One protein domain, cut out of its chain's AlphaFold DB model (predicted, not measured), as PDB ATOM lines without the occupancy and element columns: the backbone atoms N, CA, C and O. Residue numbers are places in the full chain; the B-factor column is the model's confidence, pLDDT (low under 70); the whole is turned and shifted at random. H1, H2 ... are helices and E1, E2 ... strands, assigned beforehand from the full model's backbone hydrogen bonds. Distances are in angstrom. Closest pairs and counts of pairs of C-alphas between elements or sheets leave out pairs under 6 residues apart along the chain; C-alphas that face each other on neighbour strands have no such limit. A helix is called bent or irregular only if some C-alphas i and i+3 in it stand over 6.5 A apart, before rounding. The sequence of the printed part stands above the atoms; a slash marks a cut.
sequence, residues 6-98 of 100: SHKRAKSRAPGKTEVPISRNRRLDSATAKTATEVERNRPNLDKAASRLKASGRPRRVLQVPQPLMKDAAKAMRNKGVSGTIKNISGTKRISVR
ATOM      1  N   SER A   6     -52.865 -29.221   0.738       57.88
ATOM      2  CA  SER A   6     -51.634 -29.982   0.810       57.88
ATOM      3  C   SER A   6     -51.082 -30.047   2.249       57.88
ATOM      4  O   SER A   6     -50.575 -31.088   2.675       57.88
ATOM      5  N   HIS A   7     -51.196 -28.967   3.023       64.19
ATOM      6  CA  HIS A   7     -50.816 -28.921   4.435       64.19
ATOM      7  C   HIS A   7     -51.753 -29.787   5.282       64.19
ATOM      8  O   HIS A   7     -51.266 -30.656   6.002       64.19
ATOM      9  N   LYS A   8     -53.069 -29.711   5.041       70.25
ATOM     10  CA  LYS A   8     -54.065 -30.608   5.659       70.25
ATOM     11  C   LYS A   8     -53.766 -32.093   5.414       70.25
ATOM     12  O   LYS A   8     -53.819 -32.896   6.340       70.25
ATOM     13  N   ARG A   9     -53.374 -32.465   4.189       70.94
ATOM     14  CA  ARG A   9     -52.986 -33.851   3.844       70.94
ATOM     15  C   ARG A   9     -51.703 -34.312   4.538       70.94
ATOM     16  O   ARG A   9     -51.559 -35.485   4.861       70.94
ATOM     17  N   ALA A  10     -50.741 -33.417   4.732       65.38
ATOM     18  CA  ALA A  10     -49.514 -33.754   5.448       65.38
ATOM     19  C   ALA A  10     -49.778 -33.913   6.956       65.38
ATOM     20  O   ALA A  10     -49.244 -34.837   7.569       65.38
ATOM     21  N   LYS A  11     -50.670 -33.089   7.525       68.44
ATOM     22  CA  LYS A  11     -51.174 -33.247   8.896       68.44
ATOM     23  C   LYS A  11     -51.868 -34.590   9.105       68.44
ATOM     24  O   LYS A  11     -51.540 -35.284  10.060       68.44
ATOM     25  N   SER A  12     -52.764 -34.992   8.203       62.00
ATOM     26  CA  SER A  12     -53.488 -36.266   8.333       62.00
ATOM     27  C   SER A  12     -52.591 -37.500   8.189       62.00
ATOM     28  O   SER A  12     -52.891 -38.550   8.744       62.00
ATOM     29  N   ARG A  13     -51.460 -37.380   7.481       69.06
ATOM     30  CA  ARG A  13     -50.441 -38.440   7.378       69.06
ATOM     31  C   ARG A  13     -49.512 -38.510   8.591       69.06
ATOM     32  O   ARG A  13     -48.735 -39.460   8.708       69.06
ATOM     33  N   ALA A  14     -49.525 -37.505   9.464       62.66
ATOM     34  CA  ALA A  14     -48.699 -37.494  10.658       62.66
ATOM     35  C   ALA A  14     -49.334 -38.359  11.767       62.66
ATOM     36  O   ALA A  14     -50.538 -38.285  11.997       62.66
ATOM     37  N   PRO A  15     -48.538 -39.169  12.486       60.59
ATOM     38  CA  PRO A  15     -49.071 -40.092  13.480       60.59
ATOM     39  C   PRO A  15     -49.564 -39.357  14.732       60.59
ATOM     40  O   PRO A  15     -48.788 -38.632  15.356       60.59
ATOM     41  N   GLY A  16     -50.799 -39.638  15.155       61.97
ATOM     42  CA  GLY A  16     -51.363 -39.184  16.430       61.97
ATOM     43  C   GLY A  16     -52.568 -38.262  16.297       61.97
ATOM     44  O   GLY A  16     -53.165 -38.151  15.230       61.97
ATOM     45  N   LYS A  17     -52.933 -37.611  17.409       67.69
ATOM     46  CA  LYS A  17     -53.991 -36.595  17.404       67.69
ATOM     47  C   LYS A  17     -53.471 -35.369  16.663       67.69
ATOM     48  O   LYS A  17     -52.354 -34.924  16.929       67.69
ATOM     49  N   THR A  18     -54.265 -34.837  15.748       73.62
ATOM     50  CA  THR A  18     -53.981 -33.581  15.051       73.62
ATOM     51  C   THR A  18     -54.279 -32.382  15.955       73.62
ATOM     52  O   THR A  18     -55.151 -32.465  16.815       73.62
ATOM     53  N   GLU A  19     -53.562 -31.273  15.760       67.44
ATOM     54  CA  GLU A  19     -53.784 -29.989  16.456       67.44
ATOM     55  C   GLU A  19     -53.656 -30.035  17.985       67.44
ATOM     56  O   GLU A  19     -54.435 -29.438  18.731       67.44
ATOM     57  N   VAL A  20     -52.637 -30.734  18.479       69.62
ATOM     58  CA  VAL A  20     -52.445 -30.910  19.920       69.62
ATOM     59  C   VAL A  20     -51.980 -29.597  20.553       69.62
ATOM     60  O   VAL A  20     -50.923 -29.082  20.167       69.62
ATOM     61  N   PRO A  21     -52.707 -29.052  21.546       70.88
ATOM     62  CA  PRO A  21     -52.275 -27.853  22.241       70.88
ATOM     63  C   PRO A  21     -50.957 -28.103  22.978       70.88
ATOM     64  O   PRO A  21     -50.706 -29.165  23.549       70.88
ATOM     65  N   ILE A  22     -50.100 -27.093  22.957       70.81
ATOM     66  CA  ILE A  22     -48.866 -27.000  23.732       70.81
ATOM     67  C   ILE A  22     -48.887 -25.708  24.547       70.81
ATOM     68  O   ILE A  22     -49.669 -24.789  24.292       70.81
ATOM     69  N   SER A  23     -47.991 -25.623  25.530       64.81
ATOM     70  CA  SER A  23     -47.900 -24.469  26.423       64.81
ATOM     71  C   SER A  23     -47.798 -23.137  25.668       64.81
ATOM     72  O   SER A  23     -47.141 -23.026  24.616       64.81
ATOM     73  N   ARG A  24     -48.410 -22.109  26.275       64.75
ATOM     74  CA  ARG A  24     -48.511 -20.728  25.768       64.75
ATOM     75  C   ARG A  24     -49.425 -20.570  24.546       64.75
ATOM     76  O   ARG A  24     -49.049 -19.898  23.594       64.75
ATOM     77  N   ASN A  25     -50.595 -21.214  24.564       67.62
ATOM     78  CA  ASN A  25     -51.626 -21.108  23.519       67.62
ATOM     79  C   ASN A  25     -51.127 -21.439  22.094       67.62
ATOM     80  O   ASN A  25     -51.569 -20.868  21.100       67.62
ATOM     81  N   ARG A  26     -50.149 -22.345  21.983       67.38
ATOM     82  CA  ARG A  26     -49.613 -22.819  20.698       67.38
ATOM     83  C   ARG A  26     -50.162 -24.218  20.416       67.38
ATOM     84  O   ARG A  26     -50.618 -24.898  21.329       67.38
ATOM     85  N   ARG A  27     -50.101 -24.673  19.165       75.56
ATOM     86  CA  ARG A  27     -50.530 -26.021  18.757       75.56
ATOM     87  C   ARG A  27     -49.426 -26.706  17.952       75.56
ATOM     88  O   ARG A  27     -48.706 -26.019  17.230       75.56
ATOM     89  N   LEU A  28     -49.286 -28.018  18.131       73.62
ATOM     90  CA  LEU A  28     -48.528 -28.909  17.249       73.62
ATOM     91  C   LEU A  28     -49.463 -29.444  16.174       73.62
ATOM     92  O   LEU A  28     -50.611 -29.777  16.470       73.62
ATOM     93  N   ASP A  29     -48.951 -29.614  14.964       73.94
ATOM     94  CA  ASP A  29     -49.733 -30.181  13.871       73.94
ATOM     95  C   ASP A  29     -50.228 -31.602  14.160       73.94
ATOM     96  O   ASP A  29     -51.387 -31.914  13.883       73.94
ATOM     97  N   SER A  30     -49.387 -32.454  14.752       77.75
ATOM     98  CA  SER A  30     -49.799 -33.771  15.242       77.75
ATOM     99  C   SER A  30     -48.903 -34.262  16.374       77.75
ATOM    100  O   SER A  30     -47.691 -34.030  16.377       77.75
ATOM    101  N   ALA A  31     -49.476 -34.954  17.359       78.44
ATOM    102  CA  ALA A  31     -48.685 -35.570  18.413       78.44
ATOM    103  C   ALA A  31     -49.293 -36.857  18.991       78.44
ATOM    104  O   ALA A  31     -50.505 -37.019  19.128       78.44
ATOM    105  N   THR A  32     -48.407 -37.755  19.416       79.56
ATOM    106  CA  THR A  32     -48.696 -38.912  20.277       79.56
ATOM    107  C   THR A  32     -48.031 -38.727  21.641       79.56
ATOM    108  O   THR A  32     -47.346 -37.733  21.869       79.56
ATOM    109  N   ALA A  33     -48.167 -39.684  22.562       77.06
ATOM    110  CA  ALA A  33     -47.442 -39.647  23.837       77.06
ATOM    111  C   ALA A  33     -45.910 -39.556  23.655       77.06
ATOM    112  O   ALA A  33     -45.228 -38.896  24.433       77.06
ATOM    113  N   LYS A  34     -45.360 -40.175  22.597       85.38
ATOM    114  CA  LYS A  34     -43.905 -40.291  22.378       85.38
ATOM    115  C   LYS A  34     -43.371 -39.419  21.240       85.38
ATOM    116  O   LYS A  34     -42.177 -39.118  21.232       85.38
ATOM    117  N   THR A  35     -44.221 -39.015  20.295       87.19
ATOM    118  CA  THR A  35     -43.801 -38.337  19.061       87.19
ATOM    119  C   THR A  35     -44.500 -36.993  18.898       87.19
ATOM    120  O   THR A  35     -45.723 -36.934  18.933       87.19
ATOM    121  N   ALA A  36     -43.735 -35.922  18.689       89.50
ATOM    122  CA  ALA A  36     -44.234 -34.644  18.183       89.50
ATOM    123  C   ALA A  36     -43.956 -34.549  16.682       89.50
ATOM    124  O   ALA A  36     -42.821 -34.797  16.270       89.50
ATOM    125  N   THR A  37     -44.948 -34.153  15.892       88.31
ATOM    126  CA  THR A  37     -44.797 -33.891  14.460       88.31
ATOM    127  C   THR A  37     -45.247 -32.473  14.134       88.31
ATOM    128  O   THR A  37     -46.333 -32.061  14.530       88.31
ATOM    129  N   GLU A  38     -44.417 -31.752  13.389       88.38
ATOM    130  CA  GLU A  38     -44.753 -30.458  12.792       88.38
ATOM    131  C   GLU A  38     -44.592 -30.533  11.281       88.38
ATOM    132  O   GLU A  38     -43.651 -31.163  10.792       88.38
ATOM    133  N   VAL A  39     -45.491 -29.893  10.541       88.56
ATOM    134  CA  VAL A  39     -45.447 -29.785   9.087       88.56
ATOM    135  C   VAL A  39     -45.273 -28.317   8.727       88.56
ATOM    136  O   VAL A  39     -46.186 -27.510   8.868       88.56
ATOM    137  N   GLU A  40     -44.118 -27.967   8.171       88.69
ATOM    138  CA  GLU A  40     -43.852 -26.597   7.749       88.69
ATOM    139  C   GLU A  40     -43.489 -26.533   6.267       88.69
ATOM    140  O   GLU A  40     -42.637 -27.271   5.774       88.69
ATOM    141  N   ARG A  41     -44.159 -25.645   5.535       85.81
ATOM    142  CA  ARG A  41     -43.975 -25.469   4.087       85.81
ATOM    143  C   ARG A  41     -43.244 -24.181   3.745       85.81
ATOM    144  O   ARG A  41     -42.724 -24.072   2.640       85.81
ATOM    145  N   ASN A  42     -43.155 -23.257   4.697       86.62
ATOM    146  CA  ASN A  42     -42.573 -21.945   4.496       86.62
ATOM    147  C   ASN A  42     -41.232 -21.833   5.223       86.62
ATOM    148  O   ASN A  42     -41.148 -21.969   6.445       86.62
ATOM    149  N   ARG A  43     -40.182 -21.490   4.468       85.12
ATOM    150  CA  ARG A  43     -38.826 -21.237   4.981       85.12
ATOM    151  C   ARG A  43     -38.770 -20.311   6.214       85.12
ATOM    152  O   ARG A  43     -38.107 -20.698   7.176       85.12
ATOM    153  N   PRO A  44     -39.471 -19.156   6.271       89.38
ATOM    154  CA  PRO A  44     -39.390 -18.254   7.430       89.38
ATOM    155  C   PRO A  44     -39.985 -18.833   8.724       89.38
ATOM    156  O   PRO A  44     -39.695 -18.346   9.815       89.38
ATOM    157  N   ASN A  45     -40.806 -19.880   8.639       88.38
ATOM    158  CA  ASN A  45     -41.459 -20.468   9.806       88.38
ATOM    159  C   ASN A  45     -40.700 -21.671  10.390       88.38
ATOM    160  O   ASN A  45     -41.082 -22.172  11.450       88.38
ATOM    161  N   LEU A  46     -39.605 -22.116   9.762       89.69
ATOM    162  CA  LEU A  46     -38.843 -23.293  10.201       89.69
ATOM    163  C   LEU A  46     -38.320 -23.157  11.639       89.69
ATOM    164  O   LEU A  46     -38.395 -24.108  12.418       89.69
ATOM    165  N   ASP A  47     -37.868 -21.964  12.030       90.62
ATOM    166  CA  ASP A  47     -37.415 -21.697  13.399       90.62
ATOM    167  C   ASP A  47     -38.551 -21.778  14.423       90.62
ATOM    168  O   ASP A  47     -38.353 -22.249  15.552       90.62
ATOM    169  N   LYS A  48     -39.757 -21.346  14.037       90.50
ATOM    170  CA  LYS A  48     -40.953 -21.452  14.881       90.50
ATOM    171  C   LYS A  48     -41.340 -22.919  15.051       90.50
ATOM    172  O   LYS A  48     -41.547 -23.347  16.185       90.50
ATOM    173  N   ALA A  49     -41.351 -23.694  13.967       90.12
ATOM    174  CA  ALA A  49     -41.636 -25.126  13.999       90.12
ATOM    175  C   ALA A  49     -40.629 -25.889  14.880       90.12
ATOM    176  O   ALA A  49     -41.023 -26.628  15.783       90.12
ATOM    177  N   ALA A  50     -39.326 -25.631  14.723       90.81
ATOM    178  CA  ALA A  50     -38.296 -26.210  15.589       90.81
ATOM    179  C   ALA A  50     -38.509 -25.834  17.069       90.81
ATOM    180  O   ALA A  50     -38.395 -26.680  17.959       90.81
ATOM    181  N   SER A  51     -38.891 -24.584  17.345       89.94
ATOM    182  CA  SER A  51     -39.179 -24.117  18.707       89.94
ATOM    183  C   SER A  51     -40.416 -24.790  19.318       89.94
ATOM    184  O   SER A  51     -40.419 -25.095  20.513       89.94
ATOM    185  N   ARG A  52     -41.458 -25.066  18.521       88.75
ATOM    186  CA  ARG A  52     -42.639 -25.831  18.959       88.75
ATOM    187  C   ARG A  52     -42.282 -27.288  19.248       88.75
ATOM    188  O   ARG A  52     -42.640 -27.798  20.308       88.75
ATOM    189  N   LEU A  53     -41.480 -27.922  18.390       89.75
ATOM    190  CA  LEU A  53     -40.958 -29.273  18.630       89.75
ATOM    191  C   LEU A  53     -40.126 -29.348  19.913       89.75
ATOM    192  O   LEU A  53     -40.266 -30.309  20.671       89.75
ATOM    193  N   LYS A  54     -39.303 -28.335  20.205       89.25
ATOM    194  CA  LYS A  54     -38.568 -28.246  21.478       89.25
ATOM    195  C   LYS A  54     -39.521 -28.177  22.668       89.25
ATOM    196  O   LYS A  54     -39.389 -28.956  23.607       89.25
ATOM    197  N   ALA A  55     -40.496 -27.272  22.594       87.56
ATOM    198  CA  ALA A  55     -41.478 -27.047  23.651       87.56
ATOM    199  C   ALA A  55     -42.409 -28.243  23.880       87.56
ATOM    200  O   ALA A  55     -42.982 -28.362  24.955       87.56
ATOM    201  N   SER A  56     -42.542 -29.138  22.898       84.56
ATOM    202  CA  SER A  56     -43.352 -30.347  23.032       84.56
ATOM    203  C   SER A  56     -42.884 -31.285  24.150       84.56
ATOM    204  O   SER A  56     -43.666 -32.137  24.555       84.56
ATOM    205  N   GLY A  57     -41.617 -31.199  24.587       84.12
ATOM    206  CA  GLY A  57     -41.036 -32.089  25.602       84.12
ATOM    207  C   GLY A  57     -40.903 -33.555  25.172       84.12
ATOM    208  O   GLY A  57     -40.329 -34.359  25.897       84.12
ATOM    209  N   ARG A  58     -41.384 -33.918  23.977       86.38
ATOM    210  CA  ARG A  58     -41.459 -35.312  23.534       86.38
ATOM    211  C   ARG A  58     -40.090 -35.851  23.111       86.38
ATOM    212  O   ARG A  58     -39.291 -35.096  22.539       86.38
ATOM    213  N   PRO A  59     -39.828 -37.151  23.349       86.88
ATOM    214  CA  PRO A  59     -38.540 -37.763  23.035       86.88
ATOM    215  C   PRO A  59     -38.310 -37.884  21.526       86.88
ATOM    216  O   PRO A  59     -37.203 -37.632  21.052       86.88
ATOM    217  N   ARG A  60     -39.344 -38.227  20.743       90.25
ATOM    218  CA  ARG A  60     -39.259 -38.289  19.277       90.25
ATOM    219  C   ARG A  60     -39.855 -37.020  18.678       90.25
ATOM    220  O   ARG A  60     -41.001 -36.676  18.952       90.25
ATOM    221  N   ARG A  61     -39.088 -36.324  17.841       93.00
ATOM    222  CA  ARG A  61     -39.510 -35.079  17.181       93.00
ATOM    223  C   ARG A  61     -39.343 -35.229  15.684       93.00
ATOM    224  O   ARG A  61     -38.279 -35.652  15.232       93.00
ATOM    225  N   VAL A  62     -40.386 -34.906  14.937       92.88
ATOM    226  CA  VAL A  62     -40.427 -35.045  13.486       92.88
ATOM    227  C   VAL A  62     -40.822 -33.714  12.866       92.88
ATOM    228  O   VAL A  62     -41.862 -33.162  13.202       92.88
ATOM    229  N   LEU A  63     -40.002 -33.208  11.951       93.00
ATOM    230  CA  LEU A  63     -40.311 -32.019  11.163       93.00
ATOM    231  C   LEU A  63     -40.505 -32.436   9.703       93.00
ATOM    232  O   LEU A  63     -39.569 -32.915   9.067       93.00
ATOM    233  N   GLN A  64     -41.719 -32.304   9.177       92.38
ATOM    234  CA  GLN A  64     -42.021 -32.563   7.773       92.38
ATOM    235  C   GLN A  64     -41.949 -31.267   6.972       92.38
ATOM    236  O   GLN A  64     -42.605 -30.288   7.319       92.38
ATOM    237  N   VAL A  65     -41.175 -31.265   5.890       92.12
ATOM    238  CA  VAL A  65     -40.974 -30.082   5.039       92.12
ATOM    239  C   VAL A  65     -40.944 -30.451   3.553       92.12
ATOM    240  O   VAL A  65     -40.717 -31.613   3.205       92.12
ATOM    241  N   PRO A  66     -41.158 -29.502   2.627       91.88
ATOM    242  CA  PRO A  66     -40.809 -29.685   1.223       91.88
ATOM    243  C   PRO A  66     -39.340 -30.096   1.065       91.88
ATOM    244  O   PRO A  66     -38.470 -29.606   1.785       91.88
ATOM    245  N   GLN A  67     -39.046 -30.969   0.098       92.12
ATOM    246  CA  GLN A  67     -37.687 -31.479  -0.131       92.12
ATOM    247  C   GLN A  67     -36.610 -30.377  -0.264       92.12
ATOM    248  O   GLN A  67     -35.550 -30.544   0.343       92.12
ATOM    249  N   PRO A  68     -36.845 -29.246  -0.966       93.12
ATOM    250  CA  PRO A  68     -35.850 -28.173  -1.070       93.12
ATOM    251  C   PRO A  68     -35.482 -27.541   0.281       93.12
ATOM    252  O   PRO A  68     -34.346 -27.119   0.477       93.12
ATOM    253  N   LEU A  69     -36.415 -27.532   1.237       92.94
ATOM    254  CA  LEU A  69     -36.251 -26.889   2.544       92.94
ATOM    255  C   LEU A  69     -35.619 -27.806   3.601       92.94
ATOM    256  O   LEU A  69     -35.374 -27.371   4.723       92.94
ATOM    257  N   MET A  70     -35.330 -29.072   3.280       93.50
ATOM    258  CA  MET A  70     -34.801 -30.033   4.258       93.50
ATOM    259  C   MET A  70     -33.458 -29.605   4.865       93.50
ATOM    260  O   MET A  70     -33.237 -29.808   6.059       93.50
ATOM    261  N   LYS A  71     -32.567 -29.003   4.064       94.12
ATOM    262  CA  LYS A  71     -31.263 -28.514   4.547       94.12
ATOM    263  C   LYS A  71     -31.432 -27.341   5.515       94.12
ATOM    264  O   LYS A  71     -30.813 -27.328   6.578       94.12
ATOM    265  N   ASP A  72     -32.319 -26.407   5.187       93.81
ATOM    266  CA  ASP A  72     -32.624 -25.262   6.048       93.81
ATOM    267  C   ASP A  72     -33.298 -25.696   7.349       93.81
ATOM    268  O   ASP A  72     -32.936 -25.229   8.425       93.81
ATOM    269  N   ALA A  73     -34.221 -26.657   7.269       93.38
ATOM    270  CA  ALA A  73     -34.874 -27.243   8.432       93.38
ATOM    271  C   ALA A  73     -33.854 -27.899   9.378       93.38
ATOM    272  O   ALA A  73     -33.953 -27.756  10.598       93.38
ATOM    273  N   ALA A  74     -32.830 -28.563   8.829       93.94
ATOM    274  CA  ALA A  74     -31.745 -29.145   9.618       93.94
ATOM    275  C   ALA A  74     -30.926 -28.073  10.334       93.94
ATOM    276  O   ALA A  74     -30.619 -28.233  11.516       93.94
ATOM    277  N   LYS A  75     -30.625 -26.963   9.652       93.50
ATOM    278  CA  LYS A  75     -29.947 -25.813  10.258       93.50
ATOM    279  C   LYS A  75     -30.791 -25.202  11.381       93.50
ATOM    280  O   LYS A  75     -30.279 -25.037  12.482       93.50
ATOM    281  N   ALA A  76     -32.083 -24.967  11.150       93.12
ATOM    282  CA  ALA A  76     -33.006 -24.430  12.152       93.12
ATOM    283  C   ALA A  76     -33.101 -25.328  13.399       93.12
ATOM    284  O   ALA A  76     -32.958 -24.858  14.529       93.12
ATOM    285  N   MET A  77     -33.263 -26.645  13.217       93.00
ATOM    286  CA  MET A  77     -33.293 -27.596  14.336       93.00
ATOM    287  C   MET A  77     -31.982 -27.602  15.130       93.00
ATOM    288  O   MET A  77     -32.022 -27.562  16.360       93.00
ATOM    289  N   ARG A  78     -30.827 -27.591  14.448       92.69
ATOM    290  CA  ARG A  78     -29.507 -27.511  15.096       92.69
ATOM    291  C   ARG A  78     -29.345 -26.214  15.883       92.69
ATOM    292  O   ARG A  78     -29.005 -26.274  17.058       92.69
ATOM    293  N   ASN A  79     -29.675 -25.073  15.279       91.31
ATOM    294  CA  ASN A  79     -29.588 -23.757  15.916       91.31
ATOM    295  C   ASN A  79     -30.456 -23.664  17.179       91.31
ATOM    296  O   ASN A  79     -30.070 -23.034  18.159       91.31
ATOM    297  N   LYS A  80     -31.625 -24.315  17.191       89.62
ATOM    298  CA  LYS A  80     -32.508 -24.362  18.371       89.62
ATOM    299  C   LYS A  80     -32.117 -25.439  19.394       89.62
ATOM    300  O   LYS A  80     -32.759 -25.534  20.450       89.62
ATOM    301  N   GLY A  81     -31.088 -26.243  19.117       90.19
ATOM    302  CA  GLY A  81     -30.645 -27.349  19.970       90.19
ATOM    303  C   GLY A  81     -31.660 -28.493  20.034       90.19
ATOM    304  O   GLY A  81     -31.848 -29.113  21.082       90.19
ATOM    305  N   VAL A  82     -32.379 -28.736  18.937       91.19
ATOM    306  CA  VAL A  82     -33.435 -29.747  18.846       91.19
ATOM    307  C   VAL A  82     -32.917 -30.946  18.069       91.19
ATOM    308  O   VAL A  82     -32.665 -30.866  16.872       91.19
ATOM    309  N   SER A  83     -32.807 -32.086  18.749       93.25
ATOM    310  CA  SER A  83     -32.630 -33.379  18.090       93.25
ATOM    311  C   SER A  83     -33.959 -33.896  17.545       93.25
ATOM    312  O   SER A  83     -35.020 -33.652  18.133       93.25
ATOM    313  N   GLY A  84     -33.898 -34.628  16.437       93.25
ATOM    314  CA  GLY A  84     -35.064 -35.249  15.823       93.25
ATOM    315  C   GLY A  84     -34.828 -35.657  14.376       93.25
ATOM    316  O   GLY A  84     -33.701 -35.684  13.889       93.25
ATOM    317  N   THR A  85     -35.919 -35.966  13.687       94.75
ATOM    318  CA  THR A  85     -35.908 -36.424  12.299       94.75
ATOM    319  C   THR A  85     -36.613 -35.409  11.418       94.75
ATOM    320  O   THR A  85     -37.752 -35.037  11.677       94.75
ATOM    321  N   ILE A  86     -35.977 -35.017  10.326       93.88
ATOM    322  CA  ILE A  86     -36.607 -34.223   9.276       93.88
ATOM    323  C   ILE A  86     -37.027 -35.177   8.173       93.88
ATOM    324  O   ILE A  86     -36.216 -35.986   7.730       93.88
ATOM    325  N   LYS A  87     -38.277 -35.098   7.731       93.81
ATOM    326  CA  LYS A  87     -38.800 -35.880   6.608       93.81
ATOM    327  C   LYS A  87     -39.251 -34.944   5.498       93.81
ATOM    328  O   LYS A  87     -39.722 -33.842   5.774       93.81
ATOM    329  N   ASN A  88     -39.147 -35.383   4.250       92.81
ATOM    330  CA  ASN A  88     -39.895 -34.715   3.194       92.81
ATOM    331  C   ASN A  88     -41.388 -35.078   3.278       92.81
ATOM    332  O   ASN A  88     -41.758 -36.122   3.814       92.81
ATOM    333  N   ILE A  89     -42.250 -34.228   2.720       85.50
ATOM    334  CA  ILE A  89     -43.709 -34.451   2.692       85.50
ATOM    335  C   ILE A  89     -44.092 -35.771   1.993       85.50
ATOM    336  O   ILE A  89     -45.084 -36.394   2.365       85.50
ATOM    337  N   SER A  90     -43.317 -36.222   0.998       80.69
ATOM    338  CA  SER A  90     -43.550 -37.517   0.337       80.69
ATOM    339  C   SER A  90     -43.090 -38.724   1.162       80.69
ATOM    340  O   SER A  90     -43.421 -39.850   0.812       80.69
ATOM    341  N   GLY A  91     -42.345 -38.517   2.252       83.44
ATOM    342  CA  GLY A  91     -41.864 -39.576   3.144       83.44
ATOM    343  C   GLY A  91     -40.670 -40.384   2.624       83.44
ATOM    344  O   GLY A  91     -40.178 -41.246   3.347       83.44
ATOM    345  N   THR A  92     -40.175 -40.101   1.416       88.06
ATOM    346  CA  THR A  92     -39.092 -40.856   0.765       88.06
ATOM    347  C   THR A  92     -37.696 -40.501   1.271       88.06
ATOM    348  O   THR A  92     -36.787 -41.323   1.210       88.06
ATOM    349  N   LYS A  93     -37.496 -39.280   1.778       92.38
ATOM    350  CA  LYS A  93     -36.195 -38.785   2.247       92.38
ATOM    351  C   LYS A  93     -36.279 -38.351   3.699       92.38
ATOM    352  O   LYS A  93     -37.252 -37.729   4.134       92.38
ATOM    353  N   ARG A  94     -35.213 -38.638   4.449       94.69
ATOM    354  CA  ARG A  94     -35.079 -38.255   5.857       94.69
ATOM    355  C   ARG A  94     -33.670 -37.788   6.196       94.69
ATOM    356  O   ARG A  94     -32.703 -38.328   5.675       94.69
ATOM    357  N   ILE A  95     -33.572 -36.823   7.104       94.56
ATOM    358  CA  ILE A  95     -32.317 -36.365   7.709       94.56
ATOM    359  C   ILE A  95     -32.448 -36.523   9.221       94.56
ATOM    360  O   ILE A  95     -33.414 -36.047   9.816       94.56
ATOM    361  N   SER A  96     -31.481 -37.190   9.847       93.75
ATOM    362  CA  SER A  96     -31.394 -37.267  11.306       93.75
ATOM    363  C   SER A  96     -30.568 -36.097  11.836       93.75
ATOM    364  O   SER A  96     -29.460 -35.843  11.364       93.75
ATOM    365  N   VAL A  97     -31.113 -35.376  12.811       93.06
ATOM    366  CA  VAL A  97     -30.436 -34.287  13.516       93.06
ATOM    367  C   VAL A  97     -30.132 -34.759  14.931       93.06
ATOM    368  O   VAL A  97     -31.038 -34.988  15.736       93.06
ATOM    369  N   ARG A  98     -28.842 -34.893  15.239       88.00
ATOM    370  CA  ARG A  98     -28.354 -35.153  16.595       88.00
ATOM    371  C   ARG A  98     -28.096 -33.823  17.303       88.00
ATOM    372  O   ARG A  98     -27.755 -32.836  16.650       88.00
TER     373      ARG A  98
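This is residues 6 to 98 of the 100 residues of an uncharacterized protein of Desulfobacterales bacterium PC51MH44 (UniProt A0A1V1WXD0). A strongly twisted sheet of six strands has H2 and H3 packed over one face, making two layers, helices on one face of a sheet. The short H1 packs on the sheet near E2 and E3, apart from H2 and H3. The printed part has 93 residues, with three named helices and six named strands in the order H1 E1 E2 E3 H2 E4 H3 E5 E6; the mixed sheet runs E1 E2 E3 E4 E5 E6. The class is mixed, helices and strands, and the whole is compact, with a radius of gyration of the C-alphas of 11.5 A and spans of 28 by 28 by 22 A.

H1, residues 6 to 12, begins at C-alpha 6 (-51.634, -29.982, 0.810). E1 is residues 17 to 22, E2 26 to 31, E3 35 to 39. H2, residues 43 to 55, measures 19.7 A; E4, 60 to 65, 16.5 A; H3, 67 to 79, 19.6 A. H2 and H3 are irregular: C-alphas 44 and 47 are 7.2 A apart, 68 and 71 7.3 A. E5 is 84 to 88; E6, 94 to 97, ends at C-alpha 97 (-30.436, -34.287, 13.516).

E1, E2 and E3 form a meander, each strand the antiparallel neighbour of the one before, with N 28 and O 20 at 2.8 A and N 37 and O 30 at 2.8 A, within hydrogen-bond range. E3, H2, E4 and E4, H3, E5 are strand-helix-strand units, parallel neighbour strands with a helix between, both with right-handed crossovers; N 38 and O 62 are 2.9 A apart, N 87 and O 63 2.9 A. E5 and E6 are a hairpin, with N 95 and O 86 at 2.8 A. H2 and H3 touch at a steep tilt of 48 degrees, the same way; their closest C-alphas, of Asp 47 and Ala 76, are 5.3 A apart. H3 lies over E5. The closest C-alphas of H1 and E2, of Lys 11 and Asp 29, are 6.0 A apart. Every O i to N i+4 pair is within hydrogen-bond range in H1, 7 of 9 in H2 and in H3.

The C-alphas of Arg 24 and Thr 92, the two farthest apart, are 33.5 A apart. The printed part has no cut and no long link. Mean pLDDT of the printed part is 83.9; residues 6 to 7, 10 to 17, 19 to 20 and 23 to 26 are under 70.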